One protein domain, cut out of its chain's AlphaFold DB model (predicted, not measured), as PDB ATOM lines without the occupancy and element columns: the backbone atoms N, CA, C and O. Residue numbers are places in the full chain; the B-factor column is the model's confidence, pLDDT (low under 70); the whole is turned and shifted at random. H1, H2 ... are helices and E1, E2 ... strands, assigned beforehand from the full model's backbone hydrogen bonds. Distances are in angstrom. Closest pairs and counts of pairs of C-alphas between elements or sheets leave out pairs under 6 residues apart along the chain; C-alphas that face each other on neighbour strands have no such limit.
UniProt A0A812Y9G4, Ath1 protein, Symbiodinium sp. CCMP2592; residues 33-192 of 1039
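AT A GLANCE: This is residues 33 to 192 of the 1039 residues of the protein "Ath1 protein" of Symbiodinium sp. CCMP2592 (UniProt A0A812Y9G4). A long, twisted sheet is folded over on itself like a flattened, only partly closed barrel, with E10, E5 and E8 in one wall and E2, E3, E4, E9 and E6 in the other. E10 and E2 join the walls only near one end, and E6 comes near E8 without pairing with it; H1 crosses the outside of E2 and E3, while H2 and H3 lie at opposite ends of the long axis. The printed part has 160 residues, with three named helices and ten named strands in the order H1 E1 E2 E3 E4 E5 E6 E7 H2 E8 E9 E10 H3, and the class is mixed, helices and strands. The sheet is branched and mostly antiparallel, with E2 and E10 parallel. The whole is compact, with a radius of gyration of the C-alphas of 16.4 A and spans of 50 by 34 by 29 A.

IN THESE COORDINATES: H1, residues 34 to 43, begins at C-alpha 34 at (150.272, 106.164, 97.360) and is 14.3 A long. E1 is residues 54 to 56. E2, residues 63 to 72, is 28.3 A long, and E3, residues 78 to 88, is 30.8 A. E4 is residues 93 to 100, 22.1 A long. E5, residues 105 to 116, measures 34.3 A and ends at C-alpha 116 at (143.449, 116.784, 124.915). E6 is residues 118 to 122 and E7 residues 125 to 127. H2, residues 133 to 141, is 12.0 A long. E8, residues 148 to 157, is 27.5 A long and E9, residues 161 to 169, is 26.0 A. E10, residues 175 to 188, is the longest strand at 37.6 A and bends by 52 degrees at residue 180. H3, residues 189 to 192, ends at C-alpha 192 at (162.808, 133.733, 105.656).

HOW THE PARTS SIT: H1 is on the sheet at a height of 9.6 A, over E2 and E3, and runs across the strands, at 90 degrees to E2 on the local plane; its closest C-alphas to E2 are those of Ala 43 and Ala 64, 5.3 A apart. E1 is an edge strand, antiparallel to E10, with N 54 and O 177 at 2.9 A. E2, E3 and E4 form a meander, each strand the antiparallel neighbour of the one before, and E2 and E3 are a hairpin, as are E3 and E4; N 67 and O 83 are 2.9 A apart, N 86 and O 95 2.8 A. E4 pairs with E9, with N 96 and O 165 at 2.9 A. E5 has E8 on one side, with N 109 and O 155 at 2.9 A, and E10 on the other side, with N 110 and O 183 at 2.8 A. E6 lies beside E9, with N 119 and O 168 at 2.7 A, and forms a hairpin with E7, with N 122 and O 125 at 2.9 A. The closest C-alphas of E6 and E8, those of Thr 122 and Asp 155, are 6.8 A apart. H2 is on the sheet, on the opposite face from H1, over E8; its closest C-alphas to E8 are those of Asn 136 and Trp 148, 5.9 A apart. The pairing of E10 is staggered: E1 lies beside residues 175 to 178 and E2 beside residues 184 to 185, both on one side of it. E2 and E10 have no backbone N and O within hydrogen-bond range; their C-alphas 71 and 184, which face each other, are 5.3 A apart. H3 is on the sheet, over E5, with the C-alphas of His 105 and Val 189 closest at 5.6 A. Every O i to N i+4 pair is within hydrogen-bond range in H1 and H2, and H3 is too short for such a pair.

THE WHOLE: The C-alphas farthest apart are those of Gly 143 and Ala 190, 51.4 A. The printed part has no cut, and none of its links between named elements is long. The mean pLDDT of the printed part is 70.9, with 61 residues under 70, among them residues 33 to 65, 82 to 93 and 168 to 174; the mean for H1 is 43.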
ATOM      1  N   TRP A  33     153.947 106.475  99.537       37.72
ATOM      2  CA  TRP A  33     152.888 107.371  99.992       37.72
ATOM      3  C   TRP A  33     151.565 107.211  99.224       37.72
ATOM      4  O   TRP A  33     150.565 107.782  99.654       37.72
ATOM      5  N   LYS A  34     151.514 106.430  98.125       40.78
ATOM      6  CA  LYS A  34     150.272 106.164  97.360       40.78
ATOM      7  C   LYS A  34     149.063 105.824  98.259       40.78
ATOM      8  O   LYS A  34     148.028 106.447  98.047       40.78
ATOM      9  N   PRO A  35     149.155 104.936  99.276       46.28
ATOM     10  CA  PRO A  35     148.009 104.602 100.129       46.28
ATOM     11  C   PRO A  35     147.462 105.796 100.928       46.28
ATOM     12  O   PRO A  35     146.249 105.952 101.041       46.28
ATOM     13  N   LEU A  36     148.340 106.668 101.436       38.91
ATOM     14  CA  LEU A  36     147.940 107.903 102.122       38.91
ATOM     15  C   LEU A  36     147.276 108.890 101.152       38.91
ATOM     16  O   LEU A  36     146.261 109.492 101.492       38.91
ATOM     17  N   TRP A  37     147.786 109.008  99.924       43.66
ATOM     18  CA  TRP A  37     147.189 109.879  98.908       43.66
ATOM     19  C   TRP A  37     145.860 109.351  98.350       43.66
ATOM     20  O   TRP A  37     144.980 110.157  98.055       43.66
ATOM     21  N   SER A  38     145.662 108.032  98.276       46.12
ATOM     22  CA  SER A  38     144.352 107.433  97.981       46.12
ATOM     23  C   SER A  38     143.317 107.787  99.053       46.12
ATOM     24  O   SER A  38     142.230 108.240  98.707       46.12
ATOM     25  N   LEU A  39     143.674 107.689 100.341       44.16
ATOM     26  CA  LEU A  39     142.791 108.084 101.450       44.16
ATOM     27  C   LEU A  39     142.407 109.575 101.390       44.16
ATOM     28  O   LEU A  39     141.245 109.917 101.606       44.16
ATOM     29  N   VAL A  40     143.349 110.461 101.040       42.47
ATOM     30  CA  VAL A  40     143.064 111.892 100.804       42.47
ATOM     31  C   VAL A  40     142.105 112.083  99.617       42.47
ATOM     32  O   VAL A  40     141.146 112.844  99.722       42.47
ATOM     33  N   ALA A  41     142.334 111.392  98.497       40.69
ATOM     34  CA  ALA A  41     141.554 111.552  97.266       40.69
ATOM     35  C   ALA A  41     140.117 110.995  97.356       40.69
ATOM     36  O   ALA A  41     139.207 111.528  96.714       40.69
ATOM     37  N   GLU A  42     139.894 109.948  98.151       42.72
ATOM     38  CA  GLU A  42     138.555 109.408  98.418       42.72
ATOM     39  C   GLU A  42     137.756 110.317  99.365       42.72
ATOM     40  O   GLU A  42     136.582 110.589  99.114       42.72
ATOM     41  N   ALA A  43     138.390 110.854 100.412       41.38
ATOM     42  CA  ALA A  43     137.717 111.688 101.409       41.38
ATOM     43  C   ALA A  43     137.441 113.138 100.950       41.38
ATOM     44  O   ALA A  43     136.479 113.747 101.416       41.38
ATOM     45  N   ALA A  44     138.204 113.686  99.996       38.56
ATOM     46  CA  ALA A  44     138.052 115.071  99.516       38.56
ATOM     47  C   ALA A  44     136.750 115.372  98.728       38.56
ATOM     48  O   ALA A  44     136.625 116.443  98.133       38.56
ATOM     49  N   GLN A  45     135.792 114.441  98.696       42.31
ATOM     50  CA  GLN A  45     134.521 114.552  97.965       42.31
ATOM     51  C   GLN A  45     133.339 114.994  98.854       42.31
ATOM     52  O   GLN A  45     132.239 115.206  98.348       42.31
ATOM     53  N   GLY A  46     133.549 115.155 100.166       38.28
ATOM     54  CA  GLY A  46     132.545 115.688 101.091       38.28
ATOM     55  C   GLY A  46     132.482 117.218 101.074       38.28
ATOM     56  O   GLY A  46     133.414 117.884 101.521       38.28
ATOM     57  N   THR A  47     131.373 117.785 100.599       41.06
ATOM     58  CA  THR A  47     131.095 119.226 100.686       41.06
ATOM     59  C   THR A  47     130.308 119.565 101.949       41.06
ATOM     60  O   THR A  47     129.179 119.106 102.078       41.06
ATOM     61  N   ASP A  48     130.856 120.423 102.810       33.31
ATOM     62  CA  ASP A  48     130.123 121.552 103.403       33.31
ATOM     63  C   ASP A  48     131.096 122.530 104.083       33.31
ATOM     64  O   ASP A  48     132.102 122.137 104.665       33.31
ATOM     65  N   GLY A  49     130.825 123.834 103.962       39.38
ATOM     66  CA  GLY A  49     131.776 124.911 104.283       39.38
ATOM     67  C   GLY A  49     131.895 125.303 105.762       39.38
ATOM     68  O   GLY A  49     132.368 126.400 106.051       39.38
ATOM     69  N   SER A  50     131.432 124.467 106.693       35.19
ATOM     70  CA  SER A  50     131.519 124.710 108.138       35.19
ATOM     71  C   SER A  50     132.707 123.971 108.767       35.19
ATOM     72  O   SER A  50     133.313 123.087 108.162       35.19
ATOM     73  N   ALA A  51     133.085 124.350 109.990       37.59
ATOM     74  CA  ALA A  51     134.174 123.710 110.719       37.59
ATOM     75  C   ALA A  51     133.632 122.607 111.652       37.59
ATOM     76  O   ALA A  51     133.132 122.936 112.727       37.59
ATOM     77  N   PRO A  52     133.744 121.309 111.311       40.94
ATOM     78  CA  PRO A  52     133.562 120.254 112.298       40.94
ATOM     79  C   PRO A  52     134.739 120.255 113.284       40.94
ATOM     80  O   PRO A  52     135.898 120.403 112.876       40.94
ATOM     81  N   ALA A  53     134.449 120.038 114.567       46.12
ATOM     82  CA  ALA A  53     135.452 119.618 115.543       46.12
ATOM     83  C   ALA A  53     135.888 118.172 115.234       46.12
ATOM     84  O   ALA A  53     135.043 117.324 114.929       46.12
ATOM     85  N   LEU A  54     137.188 117.872 115.317       49.94
ATOM     86  CA  LEU A  54     137.701 116.519 115.086       49.94
ATOM     87  C   LEU A  54     137.556 115.696 116.373       49.94
ATOM     88  O   LEU A  54     138.424 115.708 117.246       49.94
ATOM     89  N   ARG A  55     136.430 114.984 116.489       49.91
ATOM     90  CA  ARG A  55     136.161 114.038 117.582       49.91
ATOM     91  C   ARG A  55     136.498 112.613 117.137       49.91
ATOM     92  O   ARG A  55     135.823 112.062 116.264       49.91
ATOM     93  N   GLY A  56     137.534 112.022 117.735       45.22
ATOM     94  CA  GLY A  56     138.075 110.714 117.364       45.22
ATOM     95  C   GLY A  56     137.847 109.639 118.430       45.22
ATOM     96  O   GLY A  56     138.705 109.408 119.281       45.22
ATOM     97  N   SER A  57     136.730 108.908 118.344       43.12
ATOM     98  CA  SER A  57     136.570 107.636 119.074       43.12
ATOM     99  C   SER A  57     137.131 106.463 118.255       43.12
ATOM    100  O   SER A  57     137.125 106.482 117.022       43.12
ATOM    101  N   LEU A  58     137.585 105.403 118.932       38.69
ATOM    102  CA  LEU A  58     138.335 104.252 118.387       38.69
ATOM    103  C   LEU A  58     137.550 103.331 117.413       38.69
ATOM    104  O   LEU A  58     137.934 102.181 117.201       38.69
ATOM    105  N   ARG A  59     136.420 103.783 116.848       37.56
ATOM    106  CA  ARG A  59     135.463 102.956 116.085       37.56
ATOM    107  C   ARG A  59     134.909 103.656 114.833       37.56
ATOM    108  O   ARG A  59     133.698 103.725 114.646       37.56
ATOM    109  N   GLY A  60     135.782 104.142 113.950       39.78
ATOM    110  CA  GLY A  60     135.375 104.707 112.657       39.78
ATOM    111  C   GLY A  60     136.524 104.816 111.651       39.78
ATOM    112  O   GLY A  60     137.679 104.961 112.043       39.78
ATOM    113  N   ALA A  61     136.204 104.746 110.355       44.84
ATOM    114  CA  ALA A  61     137.173 104.940 109.270       44.84
ATOM    115  C   ALA A  61     137.791 106.354 109.298       44.84
ATOM    116  O   ALA A  61     137.214 107.266 109.892       44.84
ATOM    117  N   GLY A  62     138.965 106.526 108.683       53.69
ATOM    118  CA  GLY A  62     139.678 107.809 108.634       53.69
ATOM    119  C   GLY A  62     138.898 108.910 107.908       53.69
ATOM    120  O   GLY A  62     138.074 108.627 107.041       53.69
ATOM    121  N   CYS A  63     139.178 110.162 108.265       59.28
ATOM    122  CA  CYS A  63     138.589 111.350 107.651       59.28
ATOM    123  C   CYS A  63     139.698 112.216 107.037       59.28
ATOM    124  O   CYS A  63     140.792 112.304 107.593       59.28
ATOM    125  N   ALA A  64     139.423 112.889 105.921       63.47
ATOM    126  CA  ALA A  64     140.251 113.993 105.445       63.47
ATOM    127  C   ALA A  64     139.352 115.190 105.138       63.47
ATOM    128  O   ALA A  64     138.281 115.041 104.554       63.47
ATOM    129  N   VAL A  65     139.798 116.378 105.535       65.69
ATOM    130  CA  VAL A  65     139.067 117.636 105.398       65.69
ATOM    131  C   VAL A  65     139.967 118.624 104.664       65.69
ATOM    132  O   VAL A  65     140.877 119.214 105.245       65.69
ATOM    133  N   ARG A  66     139.720 118.835 103.371       70.69
ATOM    134  CA  ARG A  66     140.367 119.924 102.628       70.69
ATOM    135  C   ARG A  66     139.794 121.259 103.106       70.69
ATOM    136  O   ARG A  66     138.593 121.486 102.979       70.69
ATOM    137  N   ARG A  67     140.639 122.165 103.610       70.12
ATOM    138  CA  ARG A  67     140.264 123.561 103.898       70.12
ATOM    139  C   ARG A  67     141.044 124.509 102.990       70.12
ATOM    140  O   ARG A  67     142.257 124.397 102.845       70.12
ATOM    141  N   ALA A  68     140.348 125.474 102.395       71.44
ATOM    142  CA  ALA A  68     141.001 126.619 101.774       71.44
ATOM    143  C   ALA A  68     141.318 127.655 102.862       71.44
ATOM    144  O   ALA A  68     140.414 128.108 103.562       71.44
ATOM    145  N   VAL A  69     142.587 128.032 102.996       76.56
ATOM    146  CA  VAL A  69     143.024 129.147 103.843       76.56
ATOM    147  C   VAL A  69     143.191 130.371 102.949       76.56
ATOM    148  O   VAL A  69     143.885 130.316 101.932       76.56
ATOM    149  N   SER A  70     142.551 131.481 103.310       74.75
ATOM    150  CA  SER A  70     142.781 132.773 102.665       74.75
ATOM    151  C   SER A  70     144.154 133.314 103.066       74.75
ATOM    152  O   SER A  70     144.472 133.450 104.246       74.75
ATOM    153  N   VAL A  71     144.975 133.622 102.066       78.44
ATOM    154  CA  VAL A  71     146.347 134.102 102.227       78.44
ATOM    155  C   VAL A  71     146.465 135.486 101.622       78.44
ATOM    156  O   VAL A  71     146.461 135.668 100.403       78.44
ATOM    157  N   THR A  72     146.563 136.478 102.498       73.06
ATOM    158  CA  THR A  72     146.831 137.860 102.110       73.06
ATOM    159  C   THR A  72     148.322 138.010 101.816       73.06
ATOM    160  O   THR A  72     149.181 137.681 102.639       73.06
ATOM    161  N   THR A  73     148.637 138.485 100.616       71.38
ATOM    162  CA  THR A  73     149.995 138.862 100.216       71.38
ATOM    163  C   THR A  73     150.383 140.217 100.811       71.38
ATOM    164  O   THR A  73     149.527 140.999 101.223       71.38
ATOM    165  N   ALA A  74     151.674 140.557 100.783       67.00
ATOM    166  CA  ALA A  74     152.144 141.896 101.157       67.00
ATOM    167  C   ALA A  74     151.562 143.035 100.282       67.00
ATOM    168  O   ALA A  74     151.627 144.194 100.678       67.00
ATOM    169  N   ALA A  75     150.975 142.717  99.119       70.25
ATOM    170  CA  ALA A  75     150.269 143.661  98.251       70.25
ATOM    171  C   ALA A  75     148.768 143.811  98.592       70.25
ATOM    172  O   ALA A  75     148.053 144.539  97.910       70.25
ATOM    173  N   GLY A  76     148.262 143.104  99.610       71.62
ATOM    174  CA  GLY A  76     146.839 143.069  99.970       71.62
ATOM    175  C   GLY A  76     145.990 142.108  99.127       71.62
ATOM    176  O   GLY A  76     144.881 141.758  99.534       71.62
ATOM    177  N   GLU A  77     146.508 141.612  97.998       73.12
ATOM    178  CA  GLU A  77     145.842 140.574  97.204       73.12
ATOM    179  C   GLU A  77     145.633 139.323  98.063       73.12
ATOM    180  O   GLU A  77     146.586 138.795  98.641       73.12
ATOM    181  N   THR A  78     144.388 138.853  98.155       68.31
ATOM    182  CA  THR A  78     144.038 137.650  98.917       68.31
ATOM    183  C   THR A  78     143.858 136.480  97.963       68.31
ATOM    184  O   THR A  78     142.989 136.490  97.095       68.31
ATOM    185  N   THR A  79     144.693 135.464  98.139       72.25
ATOM    186  CA  THR A  79     144.769 134.260  97.306       72.25
ATOM    187  C   THR A  79     144.488 133.033  98.169       72.25
ATOM    188  O   THR A  79     144.818 133.021  99.351       72.25
ATOM    189  N   ALA A  80     143.828 132.010  97.629       70.56
ATOM    190  CA  ALA A  80     143.498 130.812  98.401       70.56
ATOM    191  C   ALA A  80     144.635 129.782  98.328       70.56
ATOM    192  O   ALA A  80     145.034 129.377  97.236       70.56
ATOM    193  N   VAL A  81     145.109 129.319  99.485       71.69
ATOM    194  CA  VAL A  81     145.996 128.152  99.606       71.69
ATOM    195  C   VAL A  81     145.171 126.957 100.069       71.69
ATOM    196  O   VAL A  81     144.376 127.068 101.003       71.69
ATOM    197  N   ALA A  82     145.360 125.805  99.429       68.94
ATOM    198  CA  ALA A  82     144.780 124.554  99.901       68.94
ATOM    199  C   ALA A  82     145.621 123.995 101.058       68.94
ATOM    200  O   ALA A  82     146.831 123.816 100.926       68.94
ATOM    201  N   VAL A  83     144.968 123.701 102.181       68.25
ATOM    202  CA  VAL A  83     145.554 122.945 103.288       68.25
ATOM    203  C   VAL A  83     144.712 121.697 103.506       68.25
ATOM    204  O   VAL A  83     143.513 121.777 103.782       68.25
ATOM    205  N   ASP A  84     145.347 120.539 103.378       67.06
ATOM    206  CA  ASP A  84     144.689 119.248 103.519       67.06
ATOM    207  C   ASP A  84     144.907 118.718 104.940       67.06
ATOM    208  O   ASP A  84     146.022 118.393 105.345       67.06
ATOM    209  N   LEU A  85     143.832 118.670 105.726       63.09
ATOM    210  CA  LEU A  85     143.830 118.159 107.094       63.09
ATOM    211  C   LEU A  85     143.461 116.671 107.062       63.09
ATOM    212  O   LEU A  85     142.325 116.322 106.748       63.09
ATOM    213  N   LEU A  86     144.415 115.795 107.368       65.00
ATOM    214  CA  LEU A  86     144.269 114.341 107.294       65.00
ATOM    215  C   LEU A  86     144.234 113.721 108.699       65.00
ATOM    216  O   LEU A  86     145.180 113.840 109.477       65.00
ATOM    217  N   GLU A  87     143.140 113.038 109.030       63.22
ATOM    218  CA  GLU A  87     142.907 112.450 110.349       63.22
ATOM    219  C   GLU A  87     143.355 110.976 110.388       63.22
ATOM    220  O   GLU A  87     142.630 110.059 109.982       63.22
ATOM    221  N   LEU A  88     144.563 110.720 110.898       58.59
ATOM    222  CA  LEU A  88     145.159 109.382 110.984       58.59
ATOM    223  C   LEU A  88     144.752 108.667 112.283       58.59
ATOM    224  O   LEU A  88     145.556 108.397 113.181       58.59
ATOM    225  N   ARG A  89     143.467 108.295 112.336       52.97
ATOM    226  CA  ARG A  89     142.807 107.604 113.466       52.97
ATOM    227  C   ARG A  89     143.531 106.353 113.978       52.97
ATOM    228  O   ARG A  89     143.389 106.021 115.150       52.97
ATOM    229  N   ALA A  90     144.300 105.669 113.131       47.84
ATOM    230  CA  ALA A  90     144.988 104.421 113.473       47.84
ATOM    231  C   ALA A  90     146.095 104.577 114.538       47.84
ATOM    232  O   ALA A  90     146.377 103.618 115.254       47.84
ATOM    233  N   GLU A  91     146.699 105.764 114.654       57.16
ATOM    234  CA  GLU A  91     147.825 106.030 115.566       57.16
ATOM    235  C   GLU A  91     147.546 107.176 116.551       57.16
ATOM    236  O   GLU A  91     148.449 107.605 117.263       57.16
ATOM    237  N   GLY A  92     146.311 107.695 116.594       65.00
ATOM    238  CA  GLY A  92     146.001 108.906 117.357       65.00
ATOM    239  C   GLY A  92     146.817 110.101 116.860       65.00
ATOM    240  O   GLY A  92     147.503 110.750 117.644       65.00
ATOM    241  N   ALA A  93     146.805 110.355 115.550       68.12
ATOM    242  CA  ALA A  93     147.543 111.456 114.939       68.12
ATOM    243  C   ALA A  93     146.656 112.277 113.994       68.12
ATOM    244  O   ALA A  93     145.830 111.736 113.259       68.12
ATOM    245  N   VAL A  94     146.871 113.589 113.980       71.31
ATOM    246  CA  VAL A  94     146.286 114.523 113.013       71.31
ATOM    247  C   VAL A  94     147.432 115.127 112.215       71.31
ATOM    248  O   VAL A  94     148.375 115.679 112.781       71.31
ATOM    249  N   VAL A  95     147.374 115.000 110.895       77.38
ATOM    250  CA  VAL A  95     148.443 115.421 109.991       77.38
ATOM    251  C   VAL A  95     147.938 116.562 109.118       77.38
ATOM    252  O   VAL A  95     146.996 116.410 108.347       77.38
ATOM    253  N   LEU A  96     148.577 117.721 109.242       77.81
ATOM    254  CA  LEU A  96     148.346 118.886 108.397       77.81
ATOM    255  C   LEU A  96     149.301 118.833 107.201       77.81
ATOM    256  O   LEU A  96     150.519 118.784 107.369       77.81
ATOM    257  N   LEU A  97     148.748 118.861 105.992       80.62
ATOM    258  CA  LEU A  97     149.492 118.856 104.736       80.62
ATOM    259  C   LEU A  97     149.341 120.231 104.077       80.62
ATOM    260  O   LEU A  97     148.275 120.607 103.592       80.62
ATOM    261  N   LEU A  98     150.425 121.004 104.119       82.38
ATOM    262  CA  LEU A  98     150.502 122.381 103.637       82.38
ATOM    263  C   LEU A  98     151.091 122.379 102.219       82.38
ATOM    264  O   LEU A  98     152.284 122.113 102.056       82.38
ATOM    265  N   ASP A  99     150.274 122.664 101.200       81.25
ATOM    266  CA  ASP A  99     150.693 122.689  99.789       81.25
ATOM    267  C   ASP A  99     150.997 124.125  99.331       81.25
ATOM    268  O   ASP A  99     150.096 124.883  98.962       81.25
ATOM    269  N   ASN A 100     152.270 124.538  99.380       84.94
ATOM    270  CA  ASN A 100     152.664 125.870  98.925       84.94
ATOM    271  C   ASN A 100     152.836 125.906  97.401       84.94
ATOM    272  O   ASN A 100     153.910 125.625  96.863       84.94
ATOM    273  N   THR A 101     151.783 126.345  96.716       81.06
ATOM    274  CA  THR A 101     151.740 126.532  95.260       81.06
ATOM    275  C   THR A 101     152.519 127.757  94.755       81.06
ATOM    276  O   THR A 101     152.721 127.893  93.547       81.06
ATOM    277  N   PHE A 102     153.003 128.653  95.627       80.31
ATOM    278  CA  PHE A 102     153.752 129.838  95.199       80.31
ATOM    279  C   PHE A 102     155.193 129.486  94.819       80.31
ATOM    280  O   PHE A 102     156.026 129.191  95.669       80.31
ATOM    281  N   ALA A 103     155.534 129.618  93.535       81.06
ATOM    282  CA  ALA A 103     156.871 129.297  93.022       81.06
ATOM    283  C   ALA A 103     158.008 130.227  93.505       81.06
ATOM    284  O   ALA A 103     159.178 129.880  93.373       81.06
ATOM    285  N   LYS A 104     157.690 131.417  94.041       84.94
ATOM    286  CA  LYS A 104     158.678 132.445  94.445       84.94
ATOM    287  C   LYS A 104     158.506 132.984  95.872       84.94
ATOM    288  O   LYS A 104     159.271 133.853  96.284       84.94
ATOM    289  N   HIS A 105     157.534 132.478  96.630       85.62
ATOM    290  CA  HIS A 105     157.227 132.951  97.981       85.62
ATOM    291  C   HIS A 105     157.115 131.781  98.950       85.62
ATOM    292  O   HIS A 105     156.605 130.721  98.596       85.62
ATOM    293  N   ALA A 106     157.585 131.980 100.176       88.75
ATOM    294  CA  ALA A 106     157.301 131.065 101.265       88.75
ATOM    295  C   ALA A 106     155.938 131.402 101.886       88.75
ATOM    296  O   ALA A 106     155.472 132.540 101.794       88.75
ATOM    297  N   LEU A 107     155.333 130.433 102.566       87.94
ATOM    298  CA  LEU A 107     154.191 130.670 103.443       87.94
ATOM    299  C   LEU A 107     154.652 130.601 104.893       87.94
ATOM    300  O   LEU A 107     155.127 129.557 105.334       87.94
ATOM    301  N   LEU A 108     154.479 131.690 105.636       89.00
ATOM    302  CA  LEU A 108     154.471 131.638 107.094       89.00
ATOM    303  C   LEU A 108     153.081 131.156 107.516       89.00
ATOM    304  O   LEU A 108     152.108 131.893 107.363       89.00
ATOM    305  N   PHE A 109     152.988 129.916 107.989       88.38
ATOM    306  CA  PHE A 109     151.768 129.335 108.542       88.38
ATOM    307  C   PHE A 109     151.714 129.582 110.052       88.38
ATOM    308  O   PHE A 109     152.697 129.361 110.755       88.38
ATOM    309  N   GLU A 110     150.555 130.020 110.531       88.94
ATOM    310  CA  GLU A 110     150.214 130.295 111.924       88.94
ATOM    311  C   GLU A 110     148.851 129.637 112.198       88.94
ATOM    312  O   GLU A 110     147.822 130.072 111.678       88.94
ATOM    313  N   GLY A 111     148.837 128.557 112.978       85.94
ATOM    314  CA  GLY A 111     147.624 127.807 113.311       85.94
ATOM    315  C   GLY A 111     147.466 127.616 114.814       85.94
ATOM    316  O   GLY A 111     148.429 127.269 115.498       85.94
ATOM    317  N   ALA A 112     146.249 127.814 115.322       85.38
ATOM    318  CA  ALA A 112     145.898 127.504 116.704       85.38
ATOM    319  C   ALA A 112     145.071 126.214 116.756       85.38
ATOM    320  O   ALA A 112     144.000 126.131 116.153       85.38
ATOM    321  N   VAL A 113     145.570 125.215 117.486       84.88
ATOM    322  CA  VAL A 113     144.880 123.941 117.734       84.88
ATOM    323  C   VAL A 113     144.702 123.744 119.227       84.88
ATOM    324  O   VAL A 113     145.665 123.820 119.984       84.88
ATOM    325  N   GLU A 114     143.485 123.440 119.645       87.69
ATOM    326  CA  GLU A 114     143.216 122.837 120.942       87.69
ATOM    327  C   GLU A 114     143.119 121.324 120.818       87.69
ATOM    328  O   GLU A 114     142.672 120.794 119.803       87.69
ATOM    329  N   GLY A 115     143.503 120.619 121.873       85.06
ATOM    330  CA  GLY A 115     143.178 119.209 122.014       85.06
ATOM    331  C   GLY A 115     143.576 118.660 123.370       85.06
ATOM    332  O   GLY A 115     144.383 119.259 124.091       85.06
ATOM    333  N   ASN A 116     143.029 117.502 123.720       83.12
ATOM    334  CA  ASN A 116     143.449 116.784 124.915       83.12
ATOM    335  C   ASN A 116     144.723 115.950 124.645       83.12
ATOM    336  O   ASN A 116     144.876 115.313 123.607       83.12
ATOM    337  N   PHE A 117     145.678 115.974 125.582       68.06
ATOM    338  CA  PHE A 117     146.909 115.157 125.547       68.06
ATOM    339  C   PHE A 117     147.746 115.200 124.239       68.06
ATOM    340  O   PHE A 117     148.375 114.203 123.869       68.06
ATOM    341  N   VAL A 118     147.792 116.344 123.547       65.25
ATOM    342  CA  VAL A 118     148.553 116.510 122.292       65.25
ATOM    343  C   VAL A 118     150.053 116.741 122.530       65.25
ATOM    344  O   VAL A 118     150.475 117.332 123.525       65.25
ATOM    345  N   VAL A 119     150.860 116.330 121.555       62.62
ATOM    346  CA  VAL A 119     152.261 116.700 121.339       62.62
ATOM    347  C   VAL A 119     152.432 117.045 119.857       62.62
ATOM    348  O   VAL A 119     152.409 116.167 118.992       62.62
ATOM    349  N   THR A 120     152.627 118.324 119.540       65.88
ATOM    350  CA  THR A 120     152.857 118.764 118.157       65.88
ATOM    351  C   THR A 120     154.341 118.658 117.791       65.88
ATOM    352  O   THR A 120     155.221 119.057 118.561       65.88
ATOM    353  N   GLN A 121     154.634 118.110 116.609       68.38
ATOM    354  CA  GLN A 121     155.973 118.096 116.016       68.38
ATOM    355  C   GLN A 121     155.985 118.984 114.769       68.38
ATOM    356  O   GLN A 121     155.407 118.657 113.734       68.38
ATOM    357  N   THR A 122     156.652 120.127 114.893       72.25
ATOM    358  CA  THR A 122     156.847 121.120 113.826       72.25
ATOM    359  C   THR A 122     158.230 120.946 113.191       72.25
ATOM    360  O   THR A 122     159.098 120.294 113.778       72.25
ATOM    361  N   SER A 123     158.520 121.594 112.056       66.06
ATOM    362  CA  SER A 123     159.895 121.635 111.531       66.06
ATOM    363  C   SER A 123     160.850 122.476 112.396       66.06
ATOM    364  O   SER A 123     162.065 122.384 112.228       66.06
ATOM    365  N   ARG A 124     160.313 123.233 113.371       67.44
ATOM    366  CA  ARG A 124     161.043 123.896 114.469       67.44
ATOM    367  C   ARG A 124     161.240 122.993 115.707       67.44
ATOM    368  O   ARG A 124     161.860 123.425 116.674       67.44
ATOM    369  N   GLY A 125     160.736 121.754 115.691       72.81
ATOM    370  CA  GLY A 125     160.835 120.778 116.782       72.81
ATOM    371  C   GLY A 125     159.519 120.512 117.525       72.81
ATOM    372  O   GLY A 125     158.434 120.916 117.097       72.81
ATOM    373  N   GLN A 126     159.623 119.793 118.646       74.69
ATOM    374  CA  GLN A 126     158.499 119.471 119.527       74.69
ATOM    375  C   GLN A 126     158.065 120.712 120.322       74.69
ATOM    376  O   GLN A 126     158.876 121.282 121.050       74.69
ATOM    377  N   GLN A 127     156.785 121.078 120.244       74.50
ATOM    378  CA  GLN A 127     156.194 122.103 121.110       74.50
ATOM    379  C   GLN A 127     155.368 121.456 122.235       74.50
ATOM    380  O   GLN A 127     154.874 120.332 122.115       74.50
ATOM    381  N   VAL A 128     155.216 122.183 123.341       75.38
ATOM    382  CA  VAL A 128     154.290 121.861 124.435       75.38
ATOM    383  C   VAL A 128     153.250 122.971 124.461       75.38
ATOM    384  O   VAL A 128     153.623 124.137 124.509       75.38
ATOM    385  N   GLY A 129     151.971 122.610 124.381       82.06
ATOM    386  CA  GLY A 129     150.871 123.569 124.359       82.06
ATOM    387  C   GLY A 129     150.553 124.109 125.747       82.06
ATOM    388  O   GLY A 129     150.684 123.394 126.751       82.06
ATOM    389  N   ASP A 130     150.099 125.353 125.775       88.56
ATOM    390  CA  ASP A 130     149.655 126.063 126.968       88.56
ATOM    391  C   ASP A 130     148.432 125.371 127.580       88.56
ATOM    392  O   ASP A 130     147.680 124.679 126.888       88.56
ATOM    393  N   TRP A 131     148.231 125.511 128.889       90.06
ATOM    394  CA  TRP A 131     147.049 124.961 129.555       90.06
ATOM    395  C   TRP A 131     145.802 125.738 129.120       90.06
ATOM    396  O   TRP A 131     145.784 126.963 129.191       90.06
ATOM    397  N   CYS A 132     144.768 125.040 128.646       91.56
ATOM    398  CA  CYS A 132     143.517 125.682 128.244       91.56
ATOM    399  C   CYS A 132     142.533 125.651 129.417       91.56
ATOM    400  O   CYS A 132     141.797 124.682 129.579       91.56
ATOM    401  N   GLU A 133     142.590 126.668 130.271       91.38
ATOM    402  CA  GLU A 133     141.826 126.761 131.523       91.38
ATOM    403  C   GLU A 133     140.321 126.546 131.293       91.38
ATOM    404  O   GLU A 133     139.784 125.543 131.756       91.38
ATOM    405  N   GLU A 134     139.721 127.356 130.416       92.00
ATOM    406  CA  GLU A 134     138.320 127.302 129.960       92.00
ATOM    407  C   GLU A 134     137.831 125.860 129.677       92.00
ATOM    408  O   GLU A 134     136.881 125.369 130.284       92.00
ATOM    409  N   ARG A 135     138.531 125.120 128.801       89.25
ATOM    410  CA  ARG A 135     138.171 123.736 128.425       89.25
ATOM    411  C   ARG A 135     138.385 122.725 129.549       89.25
ATOM    412  O   ARG A 135     137.727 121.685 129.584       89.25
ATOM    413  N   ASN A 136     139.354 122.970 130.430       91.31
ATOM    414  CA  ASN A 136     139.627 122.085 131.559       91.31
ATOM    415  C   ASN A 136     138.591 122.284 132.676       91.31
ATOM    416  O   ASN A 136     138.178 121.291 133.269       91.31
ATOM    417  N   GLU A 137     138.109 123.509 132.897       91.81
ATOM    418  CA  GLU A 137     136.972 123.815 133.774       91.81
ATOM    419  C   GLU A 137     135.667 123.210 133.237       91.81
ATOM    420  O   GLU A 137     134.959 122.533 133.985       91.81
ATOM    421  N   GLU A 138     135.380 123.353 131.935       89.50
ATOM    422  CA  GLU A 138     134.256 122.674 131.270       89.50
ATOM    423  C   GLU A 138     134.342 121.147 131.437       89.50
ATOM    424  O   GLU A 138     133.379 120.502 131.860       89.50
ATOM    425  N   SER A 139     135.513 120.560 131.155       87.25
ATOM    426  CA  SER A 139     135.765 119.123 131.319       87.25
ATOM    427  C   SER A 139     135.543 118.681 132.767       87.25
ATOM    428  O   SER A 139     134.856 117.687 133.002       87.25
ATOM    429  N   PHE A 140     136.102 119.405 133.739       88.69
ATOM    430  CA  PHE A 140     136.013 119.072 135.160       88.69
ATOM    431  C   PHE A 140     134.574 119.188 135.682       88.69
ATOM    432  O   PHE A 140     134.096 118.274 136.353       88.69
ATOM    433  N   SER A 141     133.853 120.238 135.280       90.12
ATOM    434  CA  SER A 141     132.427 120.446 135.572       90.12
ATOM    435  C   SER A 141     131.543 119.341 134.982       90.12
ATOM    436  O   SER A 141     130.576 118.911 135.609       90.12
ATOM    437  N   ALA A 142     131.904 118.815 133.808       88.06
ATOM    438  CA  ALA A 142     131.270 117.644 133.200       88.06
ATOM    439  C   ALA A 142     131.705 116.297 133.828       88.06
ATOM    440  O   ALA A 142     131.292 115.233 133.363       88.06
ATOM    441  N   GLY A 143     132.558 116.307 134.861       87.88
ATOM    442  CA  GLY A 143     133.117 115.114 135.508       87.88
ATOM    443  C   GLY A 143     134.202 114.390 134.695       87.88
ATOM    444  O   GLY A 143     134.709 113.349 135.122       87.88
ATOM    445  N   ALA A 144     134.587 114.924 133.534       82.94
ATOM    446  CA  ALA A 144     135.607 114.363 132.662       82.94
ATOM    447  C   ALA A 144     137.012 114.824 133.083       82.94
ATOM    448  O   ALA A 144     137.284 116.008 133.274       82.94
ATOM    449  N   ARG A 145     137.960 113.885 133.180       77.44
ATOM    450  CA  ARG A 145     139.364 114.164 133.548       77.44
ATOM    451  C   ARG A 145     140.275 114.300 132.324       77.44
ATOM    452  O   ARG A 145     141.339 113.682 132.270       77.44
ATOM    453  N   THR A 146     139.839 115.054 131.316       83.56
ATOM    454  CA  THR A 146     140.682 115.357 130.148       83.56
ATOM    455  C   THR A 146     141.628 116.521 130.455       83.56
ATOM    456  O   THR A 146     141.340 117.326 131.334       83.56
ATOM    457  N   GLN A 147     142.786 116.575 129.786       87.00
ATOM    458  CA  GLN A 147     143.748 117.675 129.925       87.00
ATOM    459  C   GLN A 147     143.921 118.392 128.589       87.00
ATOM    460  O   GLN A 147     144.731 117.976 127.752       87.00
ATOM    461  N   TRP A 148     143.141 119.451 128.397       89.81
ATOM    462  CA  TRP A 148     143.157 120.295 127.209       89.81
ATOM    463  C   TRP A 148     144.357 121.234 127.199       89.81
ATOM    464  O   TRP A 148     144.693 121.869 128.203       89.81
ATOM    465  N   ARG A 149     144.990 121.338 126.031       88.62
ATOM    466  CA  ARG A 149     146.086 122.267 125.767       88.62
ATOM    467  C   ARG A 149     145.873 122.997 124.448       88.62
ATOM    468  O   ARG A 149     145.376 122.408 123.490       88.62
ATOM    469  N   ARG A 150     146.271 124.268 124.417       89.44
ATOM    470  CA  ARG A 150     146.201 125.175 123.264       89.44
ATOM    471  C   ARG A 150     147.604 125.287 122.657       89.44
ATOM    472  O   ARG A 150     148.569 125.571 123.355       89.44
ATOM    473  N   PHE A 151     147.739 125.010 121.365       86.25
ATOM    474  CA  PHE A 151     149.014 124.950 120.647       86.25
ATOM    475  C   PHE A 151     149.040 126.018 119.564       86.25
ATOM    476  O   PHE A 151     148.251 125.959 118.620       86.25
ATOM    477  N   LYS A 152     149.984 126.959 119.666       88.06
ATOM    478  CA  LYS A 152     150.290 127.904 118.592       88.06
ATOM    479  C   LYS A 152     151.397 127.333 117.702       88.06
ATOM    480  O   LYS A 152     152.587 127.459 117.998       88.06
ATOM    481  N   VAL A 153     150.999 126.684 116.612       84.56
ATOM    482  CA  VAL A 153     151.946 126.159 115.627       84.56
ATOM    483  C   VAL A 153     152.305 127.245 114.626       84.56
ATOM    484  O   VAL A 153     151.450 127.762 113.911       84.56
ATOM    485  N   GLU A 154     153.598 127.539 114.548       87.12
ATOM    486  CA  GLU A 154     154.181 128.413 113.537       87.12
ATOM    487  C   GLU A 154     155.238 127.652 112.738       87.12
ATOM    488  O   GLU A 154     156.215 127.162 113.310       87.12
ATOM    489  N   ASP A 155     155.093 127.604 111.416       88.06
ATOM    490  CA  ASP A 155     156.117 127.049 110.530       88.06
ATOM    491  C   ASP A 155     156.232 127.846 109.225       88.06
ATOM    492  O   ASP A 155     155.394 128.689 108.908       88.06
ATOM    493  N   VAL A 156     157.306 127.609 108.473       88.38
ATOM    494  CA  VAL A 156     157.575 128.262 107.196       88.38
ATOM    495  C   VAL A 156     157.710 127.216 106.100       88.38
ATOM    496  O   VAL A 156     158.700 126.479 106.052       88.38
ATOM    497  N   VAL A 157     156.730 127.210 105.198       87.56
ATOM    498  CA  VAL A 157     156.645 126.332 104.028       87.56
ATOM    499  C   VAL A 157     157.410 126.976 102.866       87.56
ATOM    500  O   VAL A 157     157.007 128.049 102.406       87.56
ATOM    501  N   PRO A 158     158.513 126.384 102.369       86.69
ATOM    502  CA  PRO A 158     159.260 126.935 101.241       86.69
ATOM    503  C   PRO A 158     158.426 127.048  99.952       86.69
ATOM    504  O   PRO A 158     157.402 126.372  99.832       86.69
ATOM    505  N   PRO A 159     158.860 127.866  98.972       86.44
ATOM    506  CA  PRO A 159     158.217 127.959  97.660       86.44
ATOM    507  C   PRO A 159     158.102 126.603  96.962       86.44
ATOM    508  O   PRO A 159     159.008 125.778  97.096       86.44
ATOM    509  N   ALA A 160     157.028 126.407  96.192       83.25
ATOM    510  CA  ALA A 160     156.766 125.196  95.401       83.25
ATOM    511  C   ALA A 160     156.997 123.882  96.181       83.25
ATOM    512  O   ALA A 160     157.597 122.938  95.663       83.25
ATOM    513  N   SER A 161     156.571 123.828  97.449       83.50
ATOM    514  CA  SER A 161     156.844 122.690  98.328       83.50
ATOM    515  C   SER A 161     155.637 122.272  99.160       83.50
ATOM    516  O   SER A 161     154.806 123.091  99.553       83.50
ATOM    517  N   ARG A 162     155.577 120.970  99.448       80.12
ATOM    518  CA  ARG A 162     154.596 120.356 100.342       80.12
ATOM    519  C   ARG A 162     155.270 120.050 101.668       80.12
ATOM    520  O   ARG A 162     156.239 119.292 101.693       80.12
ATOM    521  N   GLN A 163     154.766 120.622 102.757       80.19
ATOM    522  CA  GLN A 163     155.203 120.270 104.108       80.19
ATOM    523  C   GLN A 163     154.141 119.455 104.835       80.19
ATOM    524  O   GLN A 163     152.949 119.748 104.768       80.19
ATOM    525  N   MET A 164     154.612 118.446 105.562       78.81
ATOM    526  CA  MET A 164     153.816 117.655 106.488       78.81
ATOM    527  C   MET A 164     154.108 118.120 107.914       78.81
ATOM    528  O   MET A 164     155.247 118.056 108.373       78.81
ATOM    529  N   LEU A 165     153.068 118.576 108.601       75.88
ATOM    530  CA  LEU A 165     153.062 118.989 109.998       75.88
ATOM    531  C   LEU A 165     152.298 117.922 110.792       75.88
ATOM    532  O   LEU A 165     151.104 117.727 110.569       75.88
ATOM    533  N   SER A 166     152.978 117.216 111.699       72.31
ATOM    534  CA  SER A 166     152.392 116.077 112.418       72.31
ATOM    535  C   SER A 166     152.043 116.432 113.862       72.31
ATOM    536  O   SER A 166     152.891 116.879 114.639       72.31
ATOM    537  N   MET A 167     150.788 116.210 114.242       71.44
ATOM    538  CA  MET A 167     150.293 116.364 115.606       71.44
ATOM    539  C   MET A 167     149.978 114.975 116.157       71.44
ATOM    540  O   MET A 167     149.091 114.291 115.651       71.44
ATOM    541  N   HIS A 168     150.719 114.541 117.175       66.56
ATOM    542  CA  HIS A 168     150.542 113.228 117.795       66.56
ATOM    543  C   HIS A 168     149.798 113.379 119.122       66.56
ATOM    544  O   HIS A 168     150.098 114.277 119.903       66.56
ATOM    545  N   PHE A 169     148.850 112.494 119.397       67.75
ATOM    546  CA  PHE A 169     148.021 112.498 120.601       67.75
ATOM    547  C   PHE A 169     148.352 111.252 121.435       67.75
ATOM    548  O   PHE A 169     148.866 110.255 120.922       67.75
ATOM    549  N   ALA A 170     148.118 111.297 122.748       58.47
ATOM    550  CA  ALA A 170     148.457 110.173 123.617       58.47
ATOM    551  C   ALA A 170     147.571 108.941 123.335       58.47
ATOM    552  O   ALA A 170     146.391 108.909 123.682       58.47
ATOM    553  N   ILE A 171     148.164 107.895 122.748       52.50
ATOM    554  CA  ILE A 171     147.487 106.627 122.434       52.50
ATOM    555  C   ILE A 171     147.068 105.921 123.738       52.50
ATOM    556  O   ILE A 171     147.868 105.221 124.362       52.50
ATOM    557  N   GLY A 172     145.812 106.099 124.152       52.38
ATOM    558  CA  GLY A 172     145.265 105.462 125.357       52.38
ATOM    559  C   GLY A 172     143.897 105.968 125.828       52.38
ATOM    560  O   GLY A 172     143.212 105.239 126.541       52.38
ATOM    561  N   THR A 173     143.477 107.168 125.422       59.16
ATOM    562  CA  THR A 173     142.153 107.743 125.732       59.16
ATOM    563  C   THR A 173     141.397 108.111 124.457       59.16
ATOM    564  O   THR A 173     141.987 108.182 123.380       59.16
ATOM    565  N   GLU A 174     140.093 108.377 124.571       68.50
ATOM    566  CA  GLU A 174     139.383 109.116 123.522       68.50
ATOM    567  C   GLU A 174     139.993 110.516 123.405       68.50
ATOM    568  O   GLU A 174     140.287 111.162 124.420       68.50
ATOM    569  N   TRP A 175     140.242 110.950 122.170       74.25
ATOM    570  CA  TRP A 175     140.900 112.218 121.896       74.25
ATOM    571  C   TRP A 175     139.979 113.137 121.096       74.25
ATOM    572  O   TRP A 175     139.236 112.709 120.209       74.25
ATOM    573  N   GLU A 176     140.026 114.417 121.440       75.31
ATOM    574  CA  GLU A 176     139.299 115.477 120.754       75.31
ATOM    575  C   GLU A 176     140.282 116.592 120.408       75.31
ATOM    576  O   GLU A 176     141.144 116.951 121.217       75.31
ATOM    577  N   ALA A 177     140.166 117.111 119.187       79.06
ATOM    578  CA  ALA A 177     140.995 118.188 118.673       79.06
ATOM    579  C   ALA A 177     140.136 119.219 117.934       79.06
ATOM    580  O   ALA A 177     139.269 118.871 117.127       79.06
ATOM    581  N   GLU A 178     140.404 120.501 118.160       80.25
ATOM    582  CA  GLU A 178     139.697 121.594 117.506       80.25
ATOM    583  C   GLU A 178     140.678 122.613 116.919       80.25
ATOM    584  O   GLU A 178     141.506 123.210 117.606       80.25
ATOM    585  N   LEU A 179     140.592 122.791 115.602       80.00
ATOM    586  CA  LEU A 179     141.422 123.712 114.833       80.00
ATOM    587  C   LEU A 179     140.766 125.098 114.844       80.00
ATOM    588  O   LEU A 179     140.018 125.437 113.924       80.00
ATOM    589  N   LEU A 180     141.035 125.850 115.919       84.06
ATOM    590  CA  LEU A 180     140.452 127.161 116.222       84.06
ATOM    591  C   LEU A 180     140.696 128.186 115.113       84.06
ATOM    592  O   LEU A 180     139.800 128.937 114.734       84.06
ATOM    593  N   SER A 181     141.933 128.253 114.615       85.06
ATOM    594  CA  SER A 181     142.317 129.222 113.594       85.06
ATOM    595  C   SER A 181     143.420 128.698 112.684       85.06
ATOM    596  O   SER A 181     144.271 127.895 113.071       85.06
ATOM    597  N   MET A 182     143.390 129.178 111.444       84.00
ATOM    598  CA  MET A 182     144.429 128.979 110.444       84.00
ATOM    599  C   MET A 182     144.659 130.311 109.749       84.00
ATOM    600  O   MET A 182     143.721 130.924 109.243       84.00
ATOM    601  N   LYS A 183     145.913 130.732 109.690       85.19
ATOM    602  CA  LYS A 183     146.360 131.906 108.957       85.19
ATOM    603  C   LYS A 183     147.637 131.522 108.232       85.19
ATOM    604  O   LYS A 183     148.529 130.910 108.807       85.19
ATOM    605  N   ALA A 184     147.730 131.869 106.959       87.12
ATOM    606  CA  ALA A 184     148.990 131.811 106.241       87.12
ATOM    607  C   ALA A 184     149.254 133.172 105.600       87.12
ATOM    608  O   ALA A 184     148.330 133.861 105.170       87.12
ATOM    609  N   VAL A 185     150.521 133.570 105.587       88.12
ATOM    610  CA  VAL A 185     150.987 134.850 105.051       88.12
ATOM    611  C   VAL A 185     152.043 134.561 103.993       88.12
ATOM    612  O   VAL A 185     152.987 133.810 104.247       88.12
ATOM    613  N   VAL A 186     151.896 135.156 102.806       88.00
ATOM    614  CA  VAL A 186     152.925 135.102 101.758       88.00
ATOM    615  C   VAL A 186     154.105 135.978 102.173       88.00
ATOM    616  O   VAL A 186     153.960 137.186 102.364       88.00
ATOM    617  N   VAL A 187     155.281 135.363 102.296       88.06
ATOM    618  CA  VAL A 187     156.531 136.010 102.712       88.06
ATOM    619  C   VAL A 187     157.587 135.848 101.605       88.06
ATOM    620  O   VAL A 187     157.809 134.732 101.122       88.06
ATOM    621  N   PRO A 188     158.275 136.927 101.180       84.81
ATOM    622  CA  PRO A 188     159.408 136.830 100.262       84.81
ATOM    623  C   PRO A 188     160.508 135.918 100.811       84.81
ATOM    624  O   PRO A 188     160.888 136.031 101.974       84.81
ATOM    625  N   VAL A 189     161.086 135.057  99.967       80.88
ATOM    626  CA  VAL A 189     162.138 134.097 100.374       80.88
ATOM    627  C   VAL A 189     163.316 134.786 101.075       80.88
ATOM    628  O   VAL A 189     163.862 134.250 102.036       80.88
ATOM    629  N   ALA A 190     163.657 136.009 100.657       79.12
ATOM    630  CA  ALA A 190     164.704 136.822 101.273       79.12
ATOM    631  C   ALA A 190     164.464 137.133 102.768       79.12
ATOM    632  O   ALA A 190     165.429 137.273 103.511       79.12
ATOM    633  N   MET A 191     163.206 137.208 103.222       75.62
ATOM    634  CA  MET A 191     162.849 137.466 104.628       75.62
ATOM    635  C   MET A 191     162.853 136.207 105.506       75.62
ATOM    636  O   MET A 191     162.915 136.319 106.726       75.62
ATOM    637  N   VAL A 192     162.797 135.010 104.914       71.00
ATOM    638  CA  VAL A 192     162.808 133.733 105.656       71.00
ATOM    639  C   VAL A 192     164.217 133.343 106.115       71.00
ATOM    640  O   VAL A 192     164.373 132.596 107.080       71.00
TER     641      VAL A 192